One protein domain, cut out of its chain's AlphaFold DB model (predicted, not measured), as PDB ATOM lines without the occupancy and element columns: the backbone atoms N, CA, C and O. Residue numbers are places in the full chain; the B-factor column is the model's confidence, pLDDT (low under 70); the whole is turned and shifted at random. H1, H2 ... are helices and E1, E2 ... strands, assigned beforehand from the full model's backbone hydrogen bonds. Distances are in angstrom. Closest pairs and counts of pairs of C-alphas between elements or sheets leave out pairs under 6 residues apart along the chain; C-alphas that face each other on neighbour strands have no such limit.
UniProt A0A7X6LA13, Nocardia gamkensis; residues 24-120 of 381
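Overview. This is residues 24 to 120 of the 381 residues of a protein of Nocardia gamkensis (UniProt A0A7X6LA13). A small three-stranded sheet has the short helices H2 and H3 over one face and H4 beside its edge strand E2, while H1 is set well away from this body at the end of a long link. The printed part has 97 residues, with four named helices and three named strands in the order H1, H2, E1, H3, H4, E2, E3. The antiparallel sheet runs E1, E3, E2, and the class is mixed, helices and strands. The whole is compact, with a radius of gyration of the C-alphas of 13.4 A and spans of 41 by 31 by 23 A.

Arrangement. Start with H1, residues 24 to 36, which is apart from H2, residues 52 to 60. H2 lies over E3, residues 114 to 119, at a height over the sheet of 8.9 A; their closest C-alphas, Ala 58 and Leu 117, are 6.1 A apart. Next, E1, residues 67 to 70, is antiparallel to E3, with N 69 and O 115 3.0 A apart, within hydrogen-bond range. H3, residues 71 to 76, stands up from the sheet at 76 degrees on the same face as H2, two layers of helices and sheet. H4, residues 85 to 97, lies over none of the strands; its closest C-alpha pair with E2, residues 100 to 103, is Leu 95 and Thr 101, 5.8 A. E2 and E3 form an antiparallel hairpin, with N 101 and O 118 2.8 A apart, within hydrogen-bond range. E1, H3, H4 and E2 make a split strand-helix-strand unit, two strands running the same way with E3 between them, its crossover right-handed. In H1, H2, H3 and H4 every O i to N i+4 pair is within hydrogen-bond range.

Along the chain. Find C-alpha 24 at (0.137, -33.703, -44.771), where H1 begins its 17.9 A. H4 runs 18.2 A from C-alpha 85 at (28.249, -50.720, -36.523), and E3 runs 16.6 A to C-alpha 119 at (27.485, -28.384, -41.199).

Size, cuts and confidence. The C-alphas farthest apart, Ala 35 and Ser 97, are 40.5 A apart. The printed part has no cut, and the link from H1 to H2, 15 residues, is long. Residues 24 to 49 are under 70 in pLDDT, among others.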
ATOM      1  N   PRO A  24       0.916 -32.613 -44.179       43.78
ATOM      2  CA  PRO A  24       0.137 -33.703 -44.771       43.78
ATOM      3  C   PRO A  24       0.964 -34.902 -45.249       43.78
ATOM      4  O   PRO A  24       0.480 -36.017 -45.133       43.78
ATOM      5  N   GLN A  25       2.203 -34.738 -45.728       51.94
ATOM      6  CA  GLN A  25       2.937 -35.861 -46.337       51.94
ATOM      7  C   GLN A  25       3.324 -36.954 -45.330       51.94
ATOM      8  O   GLN A  25       3.207 -38.135 -45.645       51.94
ATOM      9  N   ARG A  26       3.709 -36.599 -44.094       45.66
ATOM     10  CA  ARG A  26       3.971 -37.595 -43.034       45.66
ATOM     11  C   ARG A  26       2.711 -38.376 -42.662       45.66
ATOM     12  O   ARG A  26       2.771 -39.593 -42.531       45.66
ATOM     13  N   ALA A  27       1.576 -37.690 -42.517       52.72
ATOM     14  CA  ALA A  27       0.302 -38.335 -42.199       52.72
ATOM     15  C   ALA A  27      -0.139 -39.286 -43.324       52.72
ATOM     16  O   ALA A  27      -0.437 -40.449 -43.059       52.72
ATOM     17  N   THR A  28      -0.061 -38.835 -44.578       58.09
ATOM     18  CA  THR A  28      -0.392 -39.646 -45.758       58.09
ATOM     19  C   THR A  28       0.524 -40.865 -45.904       58.09
ATOM     20  O   THR A  28       0.070 -41.931 -46.309       58.09
ATOM     21  N   ARG A  29       1.808 -40.749 -45.540       65.62
ATOM     22  CA  ARG A  29       2.761 -41.871 -45.573       65.62
ATOM     23  C   ARG A  29       2.500 -42.902 -44.485       65.62
ATOM     24  O   ARG A  29       2.538 -44.092 -44.776       65.62
ATOM     25  N   ILE A  30       2.191 -42.466 -43.263       54.62
ATOM     26  CA  ILE A  30       1.804 -43.375 -42.172       54.62
ATOM     27  C   ILE A  30       0.525 -44.133 -42.547       54.62
ATOM     28  O   ILE A  30       0.445 -45.341 -42.339       54.62
ATOM     29  N   GLU A  31      -0.447 -43.449 -43.158       54.91
ATOM     30  CA  GLU A  31      -1.661 -44.082 -43.686       54.91
ATOM     31  C   GLU A  31      -1.355 -45.065 -44.829       54.91
ATOM     32  O   GLU A  31      -1.889 -46.175 -44.837       54.91
ATOM     33  N   HIS A  32      -0.457 -44.717 -45.757       56.56
ATOM     34  CA  HIS A  32      -0.052 -45.609 -46.847       56.56
ATOM     35  C   HIS A  32       0.693 -46.849 -46.340       56.56
ATOM     36  O   HIS A  32       0.376 -47.957 -46.770       56.56
ATOM     37  N   LEU A  33       1.626 -46.680 -45.397       47.88
ATOM     38  CA  LEU A  33       2.368 -47.763 -44.749       47.88
ATOM     39  C   LEU A  33       1.416 -48.703 -43.998       47.88
ATOM     40  O   LEU A  33       1.527 -49.922 -44.117       47.88
ATOM     41  N   ALA A  34       0.445 -48.146 -43.268       53.88
ATOM     42  CA  ALA A  34      -0.568 -48.925 -42.563       53.88
ATOM     43  C   ALA A  34      -1.489 -49.705 -43.520       53.88
ATOM     44  O   ALA A  34      -1.954 -50.789 -43.169       53.88
ATOM     45  N   ALA A  35      -1.749 -49.172 -44.719       52.12
ATOM     46  CA  ALA A  35      -2.639 -49.785 -45.704       52.12
ATOM     47  C   ALA A  35      -1.948 -50.781 -46.657       52.12
ATOM     48  O   ALA A  35      -2.571 -51.766 -47.049       52.12
ATOM     49  N   HIS A  36      -0.688 -50.547 -47.032       58.16
ATOM     50  CA  HIS A  36       0.001 -51.290 -48.100       58.16
ATOM     51  C   HIS A  36       1.262 -52.022 -47.626       58.16
ATOM     52  O   HIS A  36       1.852 -52.769 -48.402       58.16
ATOM     53  N   GLY A  37       1.696 -51.809 -46.379       43.78
ATOM     54  CA  GLY A  37       2.932 -52.382 -45.832       43.78
ATOM     55  C   GLY A  37       4.218 -51.759 -46.387       43.78
ATOM     56  O   GLY A  37       5.292 -52.016 -45.857       43.78
ATOM     57  N   THR A  38       4.117 -50.905 -47.408       42.12
ATOM     58  CA  THR A  38       5.240 -50.244 -48.077       42.12
ATOM     59  C   THR A  38       5.130 -48.725 -47.958       42.12
ATOM     60  O   THR A  38       4.046 -48.140 -48.039       42.12
ATOM     61  N   ASP A  39       6.267 -48.077 -47.708       55.34
ATOM     62  CA  ASP A  39       6.378 -46.621 -47.589       55.34
ATOM     63  C   ASP A  39       6.650 -46.030 -48.977       55.34
ATOM     64  O   ASP A  39       7.629 -46.444 -49.599       55.34
ATOM     65  N   PRO A  40       5.839 -45.086 -49.478       54.81
ATOM     66  CA  PRO A  40       6.022 -44.534 -50.817       54.81
ATOM     67  C   PRO A  40       7.215 -43.562 -50.935       54.81
ATOM     68  O   PRO A  40       7.452 -43.054 -52.025       54.81
ATOM     69  N   GLY A  41       7.966 -43.313 -49.852       55.66
ATOM     70  CA  GLY A  41       9.108 -42.388 -49.838       55.66
ATOM     71  C   GLY A  41       8.689 -40.929 -49.621       55.66
ATOM     72  O   GLY A  41       7.504 -40.623 -49.456       55.66
ATOM     73  N   PHE A  42       9.656 -40.015 -49.531       57.91
ATOM     74  CA  PHE A  42       9.403 -38.575 -49.438       57.91
ATOM     75  C   PHE A  42       9.355 -37.932 -50.835       57.91
ATOM     76  O   PHE A  42      10.161 -38.263 -51.700       57.91
ATOM     77  N   ASP A  43       8.437 -36.984 -51.063       48.53
ATOM     78  CA  ASP A  43       8.441 -36.179 -52.295       48.53
ATOM     79  C   ASP A  43       9.713 -35.312 -52.317       48.53
ATOM     80  O   ASP A  43       9.789 -34.295 -51.627       48.53
ATOM     81  N   GLY A  44      10.706 -35.724 -53.107       53.06
ATOM     82  CA  GLY A  44      12.044 -35.124 -53.140       53.06
ATOM     83  C   GLY A  44      13.180 -36.094 -52.801       53.06
ATOM     84  O   GLY A  44      14.336 -35.705 -52.944       53.06
ATOM     85  N   ASP A  45      12.872 -37.336 -52.404       52.81
ATOM     86  CA  ASP A  45      13.852 -38.427 -52.412       52.81
ATOM     87  C   ASP A  45      14.210 -38.714 -53.888       52.81
ATOM     88  O   ASP A  45      13.403 -39.235 -54.661       52.81
ATOM     89  N   GLU A  46      15.397 -38.276 -54.312       57.72
ATOM     90  CA  GLU A  46      15.960 -38.581 -55.634       57.72
ATOM     91  C   GLU A  46      16.412 -40.052 -55.695       57.72
ATOM     92  O   GLU A  46      16.637 -40.681 -54.659       57.72
ATOM     93  N   GLU A  47      16.551 -40.620 -56.901       60.06
ATOM     94  CA  GLU A  47      17.114 -41.970 -57.058       60.06
ATOM     95  C   GLU A  47      18.488 -42.055 -56.379       60.06
ATOM     96  O   GLU A  47      19.343 -41.189 -56.571       60.06
ATOM     97  N   ALA A  48      18.708 -43.108 -55.591       60.38
ATOM     98  CA  ALA A  48      19.979 -43.329 -54.921       60.38
ATOM     99  C   ALA A  48      21.110 -43.467 -55.954       60.38
ATOM    100  O   ALA A  48      21.138 -44.410 -56.749       60.38
ATOM    101  N   THR A  49      22.044 -42.514 -55.945       66.62
ATOM    102  CA  THR A  49      23.207 -42.500 -56.839       66.62
ATOM    103  C   THR A  49      24.453 -43.061 -56.143       66.62
ATOM    104  O   THR A  49      24.643 -44.270 -56.061       66.62
ATOM    105  N   SER A  50      25.314 -42.181 -55.631       76.62
ATOM    106  CA  SER A  50      26.506 -42.475 -54.834       76.62
ATOM    107  C   SER A  50      26.566 -41.513 -53.656       76.62
ATOM    108  O   SER A  50      25.969 -40.442 -53.724       76.62
ATOM    109  N   SER A  51      27.322 -41.842 -52.611       79.62
ATOM    110  CA  SER A  51      27.443 -41.003 -51.415       79.62
ATOM    111  C   SER A  51      28.022 -39.611 -51.682       79.62
ATOM    112  O   SER A  51      27.731 -38.687 -50.934       79.62
ATOM    113  N   ALA A  52      28.791 -39.421 -52.758       78.81
ATOM    114  CA  ALA A  52      29.425 -38.140 -53.073       78.81
ATOM    115  C   ALA A  52      28.417 -37.034 -53.433       78.81
ATOM    116  O   ALA A  52      28.543 -35.908 -52.972       78.81
ATOM    117  N   GLU A  53      27.388 -37.355 -54.214       79.31
ATOM    118  CA  GLU A  53      26.407 -36.379 -54.702       79.31
ATOM    119  C   GLU A  53      25.538 -35.736 -53.601       79.31
ATOM    120  O   GLU A  53      25.462 -34.506 -53.562       79.31
ATOM    121  N   PRO A  54      24.913 -36.490 -52.667       80.06
ATOM    122  CA  PRO A  54      24.151 -35.884 -51.580       80.06
ATOM    123  C   PRO A  54      25.051 -35.120 -50.601       80.06
ATOM    124  O   PRO A  54      24.587 -34.142 -50.014       80.06
ATOM    125  N   LEU A  55      26.316 -35.527 -50.432       82.94
ATOM    126  CA  LEU A  55      27.286 -34.823 -49.586       82.94
ATOM    127  C   LEU A  55      27.718 -33.493 -50.215       82.94
ATOM    128  O   LEU A  55      27.689 -32.473 -49.530       82.94
ATOM    129  N   ASP A  56      28.049 -33.483 -51.509       80.94
ATOM    130  CA  ASP A  56      28.427 -32.270 -52.243       80.94
ATOM    131  C   ASP A  56      27.265 -31.265 -52.293       80.94
ATOM    132  O   ASP A  56      27.454 -30.072 -52.027       80.94
ATOM    133  N   ASP A  57      26.041 -31.733 -52.568       81.38
ATOM    134  CA  ASP A  57      24.851 -30.878 -52.533       81.38
ATOM    135  C   ASP A  57      24.614 -30.324 -51.123       81.38
ATOM    136  O   ASP A  57      24.477 -29.110 -50.967       81.38
ATOM    137  N   ALA A  58      24.645 -31.166 -50.083       82.31
ATOM    138  CA  ALA A  58      24.451 -30.720 -48.705       82.31
ATOM    139  C   ALA A  58      25.525 -29.719 -48.244       82.31
ATOM    140  O   ALA A  58      25.190 -28.739 -47.580       82.31
ATOM    141  N   ALA A  59      26.788 -29.915 -48.634       80.00
ATOM    142  CA  ALA A  59      27.880 -28.993 -48.330       80.00
ATOM    143  C   ALA A  59      27.749 -27.646 -49.067       80.00
ATOM    144  O   ALA A  59      28.227 -26.622 -48.577       80.00
ATOM    145  N   SER A  60      27.096 -27.631 -50.234       79.62
ATOM    146  CA  SER A  60      26.874 -26.418 -51.036       79.62
ATOM    147  C   SER A  60      25.634 -25.606 -50.632       79.62
ATOM    148  O   SER A  60      25.479 -24.461 -51.069       79.62
ATOM    149  N   ARG A  61      24.743 -26.180 -49.810       77.88
ATOM    150  CA  ARG A  61      23.485 -25.549 -49.388       77.88
ATOM    151  C   ARG A  61      23.670 -24.573 -48.232       77.88
ATOM    152  O   ARG A  61      24.550 -24.703 -47.387       77.88
ATOM    153  N   ASP A  62      22.776 -23.586 -48.183       72.75
ATOM    154  CA  ASP A  62      22.692 -22.662 -47.056       72.75
ATOM    155  C   ASP A  62      22.163 -23.396 -45.805       72.75
ATOM    156  O   ASP A  62      21.190 -24.148 -45.918       72.75
ATOM    157  N   PRO A  63      22.723 -23.155 -44.603       68.88
ATOM    158  CA  PRO A  63      22.260 -23.784 -43.360       68.88
ATOM    159  C   PRO A  63      20.772 -23.564 -43.038       68.88
ATOM    160  O   PRO A  63      20.191 -24.323 -42.262       68.88
ATOM    161  N   SER A  64      20.143 -22.531 -43.610       69.94
ATOM    162  CA  SER A  64      18.706 -22.258 -43.471       69.94
ATOM    163  C   SER A  64      17.807 -23.133 -44.357       69.94
ATOM    164  O   SER A  64      16.592 -23.141 -44.153       69.94
ATOM    165  N   ASN A  65      18.383 -23.882 -45.303       77.31
ATOM    166  CA  ASN A  65      17.683 -24.820 -46.183       77.31
ATOM    167  C   ASN A  65      18.501 -26.119 -46.362       77.31
ATOM    168  O   ASN A  65      19.004 -26.384 -47.462       77.31
ATOM    169  N   PRO A  66      18.679 -26.909 -45.285       82.62
ATOM    170  CA  PRO A  66      19.486 -28.124 -45.321       82.62
ATOM    171  C   PRO A  66      18.876 -29.182 -46.247       82.62
ATOM    172  O   PRO A  66      17.680 -29.163 -46.547       82.62
ATOM    173  N   ARG A  67      19.702 -30.126 -46.712       83.12
ATOM    174  CA  ARG A  67      19.197 -31.291 -47.449       83.12
ATOM    175  C   ARG A  67      18.519 -32.231 -46.453       83.12
ATOM    176  O   ARG A  67      19.172 -32.731 -45.542       83.12
ATOM    177  N   GLU A  68      17.220 -32.441 -46.627       84.94
ATOM    178  CA  GLU A  68      16.425 -33.395 -45.854       84.94
ATOM    179  C   GLU A  68      16.206 -34.660 -46.681       84.94
ATOM    180  O   GLU A  68      15.916 -34.578 -47.874       84.94
ATOM    181  N   LEU A  69      16.350 -35.816 -46.044       87.38
ATOM    182  CA  LEU A  69      16.098 -37.120 -46.644       87.38
ATOM    183  C   LEU A  69      15.697 -38.119 -45.563       87.38
ATOM    184  O   LEU A  69      15.929 -37.903 -44.369       87.38
ATOM    185  N   THR A  70      15.069 -39.216 -45.969       85.06
ATOM    186  CA  THR A  70      14.797 -40.311 -45.031       85.06
ATOM    187  C   THR A  70      16.091 -41.023 -44.633       85.06
ATOM    188  O   THR A  70      17.042 -41.082 -45.414       85.06
ATOM    189  N   ILE A  71      16.126 -41.621 -43.437       83.56
ATOM    190  CA  ILE A  71      17.259 -42.463 -43.016       83.56
ATOM    191  C   ILE A  71      17.488 -43.590 -44.034       83.56
ATOM    192  O   ILE A  71      18.630 -43.885 -44.365       83.56
ATOM    193  N   ARG A  72      16.422 -44.187 -44.583       82.69
ATOM    194  CA  ARG A  72      16.524 -45.191 -45.651       82.69
ATOM    195  C   ARG A  72      17.258 -44.649 -46.878       82.69
ATOM    196  O   ARG A  72      18.249 -45.245 -47.277       82.69
ATOM    197  N   SER A  73      16.801 -43.523 -47.429       84.19
ATOM    198  CA  SER A  73      17.426 -42.901 -48.604       84.19
ATOM    199  C   SER A  73      18.896 -42.555 -48.335       84.19
ATOM    200  O   SER A  73      19.759 -42.811 -49.174       84.19
ATOM    201  N   LEU A  74      19.211 -42.081 -47.122       87.94
ATOM    202  CA  LEU A  74      20.592 -41.831 -46.713       87.94
ATOM    203  C   LEU A  74      21.444 -43.102 -46.808       87.94
ATOM    204  O   LEU A  74      22.529 -43.053 -47.371       87.94
ATOM    205  N   LEU A  75      20.969 -44.238 -46.292       86.25
ATOM    206  CA  LEU A  75      21.699 -45.508 -46.370       86.25
ATOM    207  C   LEU A  75      21.840 -46.006 -47.820       86.25
ATOM    208  O   LEU A  75      22.908 -46.489 -48.207       86.25
ATOM    209  N   GLU A  76      20.802 -45.839 -48.640       87.12
ATOM    210  CA  GLU A  76      20.793 -46.264 -50.045       87.12
ATOM    211  C   GLU A  76      21.872 -45.555 -50.880       87.12
ATOM    212  O   GLU A  76      22.492 -46.196 -51.729       87.12
ATOM    213  N   HIS A  77      22.202 -44.289 -50.588       85.25
ATOM    214  CA  HIS A  77      23.326 -43.587 -51.233       85.25
ATOM    215  C   HIS A  77      24.699 -44.228 -50.953       85.25
ATOM    216  O   HIS A  77      25.631 -44.069 -51.745       85.25
ATOM    217  N   TRP A  78      24.834 -44.985 -49.860       86.25
ATOM    218  CA  TRP A  78      26.017 -45.799 -49.550       86.25
ATOM    219  C   TRP A  78      25.875 -47.256 -50.021       86.25
ATOM    220  O   TRP A  78      26.752 -48.077 -49.752       86.25
ATOM    221  N   GLY A  79      24.793 -47.589 -50.734       80.88
ATOM    222  CA  GLY A  79      24.515 -48.933 -51.240       80.88
ATOM    223  C   GLY A  79      24.201 -49.945 -50.138       80.88
ATOM    224  O   GLY A  79      24.455 -51.139 -50.309       80.88
ATOM    225  N   VAL A  80      23.706 -49.479 -48.989       82.19
ATOM    226  CA  VAL A  80      23.432 -50.314 -47.815       82.19
ATOM    227  C   VAL A  80      21.990 -50.141 -47.354       82.19
ATOM    228  O   VAL A  80      21.415 -49.069 -47.458       82.19
ATOM    229  N   GLU A  81      21.396 -51.207 -46.820       78.00
ATOM    230  CA  GLU A  81      19.992 -51.192 -46.372       78.00
ATOM    231  C   GLU A  81      19.848 -51.067 -44.846       78.00
ATOM    232  O   GLU A  81      18.756 -50.812 -44.339       78.00
ATOM    233  N   ARG A  82      20.928 -51.317 -44.089       74.19
ATOM    234  CA  ARG A  82      20.883 -51.498 -42.628       74.19
ATOM    235  C   ARG A  82      22.038 -50.802 -41.917       74.19
ATOM    236  O   ARG A  82      23.190 -50.859 -42.350       74.19
ATOM    237  N   ARG A  83      21.735 -50.249 -40.745       80.38
ATOM    238  CA  ARG A  83      22.677 -49.646 -39.798       80.38
ATOM    239  C   ARG A  83      23.390 -50.736 -39.001       80.38
ATOM    240  O   ARG A  83      22.970 -51.117 -37.909       80.38
ATOM    241  N   THR A  84      24.465 -51.280 -39.566       70.81
ATOM    242  CA  THR A  84      25.459 -52.056 -38.803       70.81
ATOM    243  C   THR A  84      26.482 -51.110 -38.178       70.81
ATOM    244  O   THR A  84      26.678 -50.003 -38.674       70.81
ATOM    245  N   ALA A  85      27.195 -51.542 -37.134       67.06
ATOM    246  CA  ALA A  85      28.249 -50.720 -36.523       67.06
ATOM    247  C   ALA A  85      29.319 -50.265 -37.540       67.06
ATOM    248  O   ALA A  85      29.785 -49.129 -37.495       67.06
ATOM    249  N   ALA A  86      29.668 -51.133 -38.497       68.31
ATOM    250  CA  ALA A  86      30.614 -50.807 -39.562       68.31
ATOM    251  C   ALA A  86      30.050 -49.755 -40.531       68.31
ATOM    252  O   ALA A  86      30.748 -48.804 -40.875       68.31
ATOM    253  N   VAL A  87      28.781 -49.901 -40.926       79.88
ATOM    254  CA  VAL A  87      28.090 -48.943 -41.801       79.88
ATOM    255  C   VAL A  87      27.953 -47.581 -41.130       79.88
ATOM    256  O   VAL A  87      28.291 -46.575 -41.741       79.88
ATOM    257  N   ILE A  88      27.524 -47.546 -39.866       80.81
ATOM    258  CA  ILE A  88      27.420 -46.304 -39.092       80.81
ATOM    259  C   ILE A  88      28.782 -45.607 -39.048       80.81
ATOM    260  O   ILE A  88      28.874 -44.428 -39.375       80.81
ATOM    261  N   SER A  89      29.848 -46.336 -38.706       76.62
ATOM    262  CA  SER A  89      31.199 -45.769 -38.643       76.62
ATOM    263  C   SER A  89      31.678 -45.233 -39.995       76.62
ATOM    264  O   SER A  89      32.354 -44.206 -40.026       76.62
ATOM    265  N   MET A  90      31.348 -45.916 -41.093       82.94
ATOM    266  CA  MET A  90      31.681 -45.484 -42.451       82.94
ATOM    267  C   MET A  90      30.958 -44.179 -42.802       82.94
ATOM    268  O   MET A  90      31.608 -43.196 -43.143       82.94
ATOM    269  N   ILE A  91      29.634 -44.135 -42.625       87.31
ATOM    270  CA  ILE A  91      28.820 -42.954 -42.944       87.31
ATOM    271  C   ILE A  91      29.219 -41.763 -42.062       87.31
ATOM    272  O   ILE A  91      29.393 -40.660 -42.573       87.31
ATOM    273  N   LYS A  92      29.446 -41.972 -40.757       83.75
ATOM    274  CA  LYS A  92      29.941 -40.925 -39.847       83.75
ATOM    275  C   LYS A  92      31.287 -40.358 -40.293       83.75
ATOM    276  O   LYS A  92      31.462 -39.142 -40.289       83.75
ATOM    277  N   SER A  93      32.219 -41.221 -40.697       83.06
ATOM    278  CA  SER A  93      33.529 -40.801 -41.206       83.06
ATOM    279  C   SER A  93      33.404 -39.971 -42.486       83.06
ATOM    280  O   SER A  93      34.098 -38.962 -42.635       83.06
ATOM    281  N   ASP A  94      32.513 -40.364 -43.395       85.31
ATOM    282  CA  ASP A  94      32.297 -39.660 -44.660       85.31
ATOM    283  C   ASP A  94      31.614 -38.304 -44.440       85.31
ATOM    284  O   ASP A  94      32.068 -37.294 -44.981       85.31
ATOM    285  N   LEU A  95      30.592 -38.248 -43.580       86.31
ATOM    286  CA  LEU A  95      29.964 -37.000 -43.140       86.31
ATOM    287  C   LEU A  95      31.001 -36.063 -42.507       86.31
ATOM    288  O   LEU A  95      31.123 -34.908 -42.916       86.31
ATOM    289  N   ALA A  96      31.820 -36.584 -41.589       82.62
ATOM    290  CA  ALA A  96      32.861 -35.814 -40.923       82.62
ATOM    291  C   ALA A  96      33.906 -35.251 -41.890       82.62
ATOM    292  O   ALA A  96      34.291 -34.085 -41.786       82.62
ATOM    293  N   SER A  97      34.322 -36.058 -42.864       83.31
ATOM    294  CA  SER A  97      35.294 -35.661 -43.889       83.31
ATOM    295  C   SER A  97      34.768 -34.553 -44.805       83.31
ATOM    296  O   SER A  97      35.560 -33.777 -45.337       83.31
ATOM    297  N   ASN A  98      33.445 -34.447 -44.946       83.88
ATOM    298  CA  ASN A  98      32.771 -33.400 -45.713       83.88
ATOM    299  C   ASN A  98      32.290 -32.231 -44.841       83.88
ATOM    300  O   ASN A  98      31.610 -31.334 -45.332       83.88
ATOM    301  N   GLY A  99      32.644 -32.209 -43.551       82.56
ATOM    302  CA  GLY A  99      32.221 -31.153 -42.637       82.56
ATOM    303  C   GLY A  99      30.707 -31.131 -42.421       82.56
ATOM    304  O   GLY A  99      30.147 -30.057 -42.224       82.56
ATOM    305  N   LEU A 100      30.051 -32.294 -42.448       86.75
ATOM    306  CA  LEU A 100      28.613 -32.473 -42.259       86.75
ATOM    307  C   LEU A 100      28.293 -33.391 -41.068       86.75
ATOM    308  O   LEU A 100      29.095 -34.217 -40.638       86.75
ATOM    309  N   THR A 101      27.080 -33.264 -40.552       88.12
ATOM    310  CA  THR A 101      26.455 -34.154 -39.570       88.12
ATOM    311  C   THR A 101      24.944 -34.228 -39.827       88.12
ATOM    312  O   THR A 101      24.431 -33.518 -40.696       88.12
ATOM    313  N   THR A 102      24.220 -35.094 -39.116       85.56
ATOM    314  CA  THR A 102      22.763 -35.223 -39.231       85.56
ATOM    315  C   THR A 102      22.026 -34.608 -38.042       85.56
ATOM    316  O   THR A 102      22.527 -34.580 -36.912       85.56
ATOM    317  N   ARG A 103      20.822 -34.087 -38.306       79.75
ATOM    318  CA  ARG A 103      19.869 -33.636 -37.286       79.75
ATOM    319  C   ARG A 103      18.430 -34.037 -37.665       79.75
ATOM    320  O   ARG A 103      17.944 -33.549 -38.687       79.75
ATOM    321  N   PRO A 104      17.714 -34.836 -36.850       78.56
ATOM    322  CA  PRO A 104      18.233 -35.613 -35.715       78.56
ATOM    323  C   PRO A 104      19.253 -36.671 -36.176       78.56
ATOM    324  O   PRO A 104      19.466 -36.840 -37.376       78.56
ATOM    325  N   ALA A 105      19.882 -37.374 -35.232       78.06
ATOM    326  CA  ALA A 105      20.858 -38.418 -35.535       78.06
ATOM    327  C   ALA A 105      20.257 -39.566 -36.366       78.06
ATOM    328  O   ALA A 105      19.267 -40.177 -35.961       78.06
ATOM    329  N   PHE A 106      20.880 -39.920 -37.498       82.50
ATOM    330  CA  PHE A 106      20.411 -41.033 -38.345       82.50
ATOM    331  C   PHE A 106      20.621 -42.415 -37.702       82.50
ATOM    332  O   PHE A 106      20.064 -43.424 -38.152       82.50
ATOM    333  N   THR A 107      21.441 -42.481 -36.655       72.75
ATOM    334  CA  THR A 107      21.665 -43.674 -35.830       72.75
ATOM    335  C   THR A 107      20.458 -44.040 -34.965       72.75
ATOM    336  O   THR A 107      20.311 -45.207 -34.593       72.75
ATOM    337  N   GLU A 108      19.556 -43.091 -34.711       68.12
ATOM    338  CA  GLU A 108      18.328 -43.290 -33.942       68.12
ATOM    339  C   GLU A 108      17.081 -43.249 -34.845       68.12
ATOM    340  O   GLU A 108      17.158 -42.982 -36.042       68.12
ATOM    341  N   GLY A 109      15.913 -43.603 -34.300       67.25
ATOM    342  CA  GLY A 109      14.645 -43.569 -35.042       67.25
ATOM    343  C   GLY A 109      14.435 -44.705 -36.058       67.25
ATOM    344  O   GLY A 109      15.253 -45.622 -36.215       67.25
ATOM    345  N   ALA A 110      13.282 -44.676 -36.723       68.56
ATOM    346  CA  ALA A 110      12.887 -45.613 -37.771       68.56
ATOM    347  C   ALA A 110      13.496 -45.223 -39.128       68.56
ATOM    348  O   ALA A 110      13.706 -44.052 -39.407       68.56
ATOM    349  N   LEU A 111      13.698 -46.189 -40.034       72.56
ATOM    350  CA  LEU A 111      14.248 -45.920 -41.376       72.56
ATOM    351  C   LEU A 111      13.423 -44.911 -42.207       72.56
ATOM    352  O   LEU A 111      13.934 -44.323 -43.154       72.56
ATOM    353  N   SER A 112      12.147 -44.715 -41.864       75.38
ATOM    354  CA  SER A 112      11.248 -43.735 -42.485       75.38
ATOM    355  C   SER A 112      11.409 -42.310 -41.946       75.38
ATOM    356  O   SER A 112      10.845 -41.381 -42.531       75.38
ATOM    357  N   ASP A 113      12.116 -42.133 -40.829       76.75
ATOM    358  CA  ASP A 113      12.300 -40.829 -40.198       76.75
ATOM    359  C   ASP A 113      13.201 -39.943 -41.061       76.75
ATOM    360  O   ASP A 113      14.044 -40.425 -41.817       76.75
ATOM    361  N   ILE A 114      12.967 -38.632 -40.988       80.75
ATOM    362  CA  ILE A 114      13.666 -37.633 -41.803       80.75
ATOM    363  C   ILE A 114      14.836 -37.079 -41.001       80.75
ATOM    364  O   ILE A 114      14.648 -36.666 -39.855       80.75
ATOM    365  N   VAL A 115      15.997 -37.008 -41.643       85.69
ATOM    366  CA  VAL A 115      17.205 -36.371 -41.125       85.69
ATOM    367  C   VAL A 115      17.656 -35.259 -42.065       85.69
ATOM    368  O   VAL A 115      17.539 -35.368 -43.285       85.69
ATOM    369  N   ALA A 116      18.160 -34.175 -41.486       86.81
ATOM    370  CA  ALA A 116      18.747 -33.062 -42.216       86.81
ATOM    371  C   ALA A 116      20.276 -33.142 -42.156       86.81
ATOM    372  O   ALA A 116      20.835 -33.269 -41.067       86.81
ATOM    373  N   LEU A 117      20.946 -33.017 -43.300       86.50
ATOM    374  CA  LEU A 117      22.397 -32.847 -43.373       86.50
ATOM    375  C   LEU A 117      22.752 -31.385 -43.080       86.50
ATOM    376  O   LEU A 117      22.317 -30.479 -43.794       86.50
ATOM    377  N   VAL A 118      23.523 -31.154 -42.018       84.62
ATOM    378  CA  VAL A 118      23.902 -29.821 -41.526       84.62
ATOM    379  C   VAL A 118      25.419 -29.721 -41.310       84.62
ATOM    380  O   VAL A 118      26.050 -30.739 -41.036       84.62
ATOM    381  N   PRO A 119      26.041 -28.529 -41.396       81.25
ATOM    382  CA  PRO A 119      27.485 -28.384 -41.199       81.25
ATOM    383  C   PRO A 119      27.982 -28.754 -39.787       81.25
ATOM    384  O   PRO A 119      27.402 -28.360 -38.769       81.25
ATOM    385  N   LEU A 120      29.120 -29.451 -39.725       68.25
ATOM    386  CA  LEU A 120      29.916 -29.696 -38.520       68.25
ATOM    387  C   LEU A 120      30.506 -28.372 -38.026       68.25
ATOM    388  O   LEU A 120      31.434 -27.832 -38.622       68.25
TER     389      LEU A 120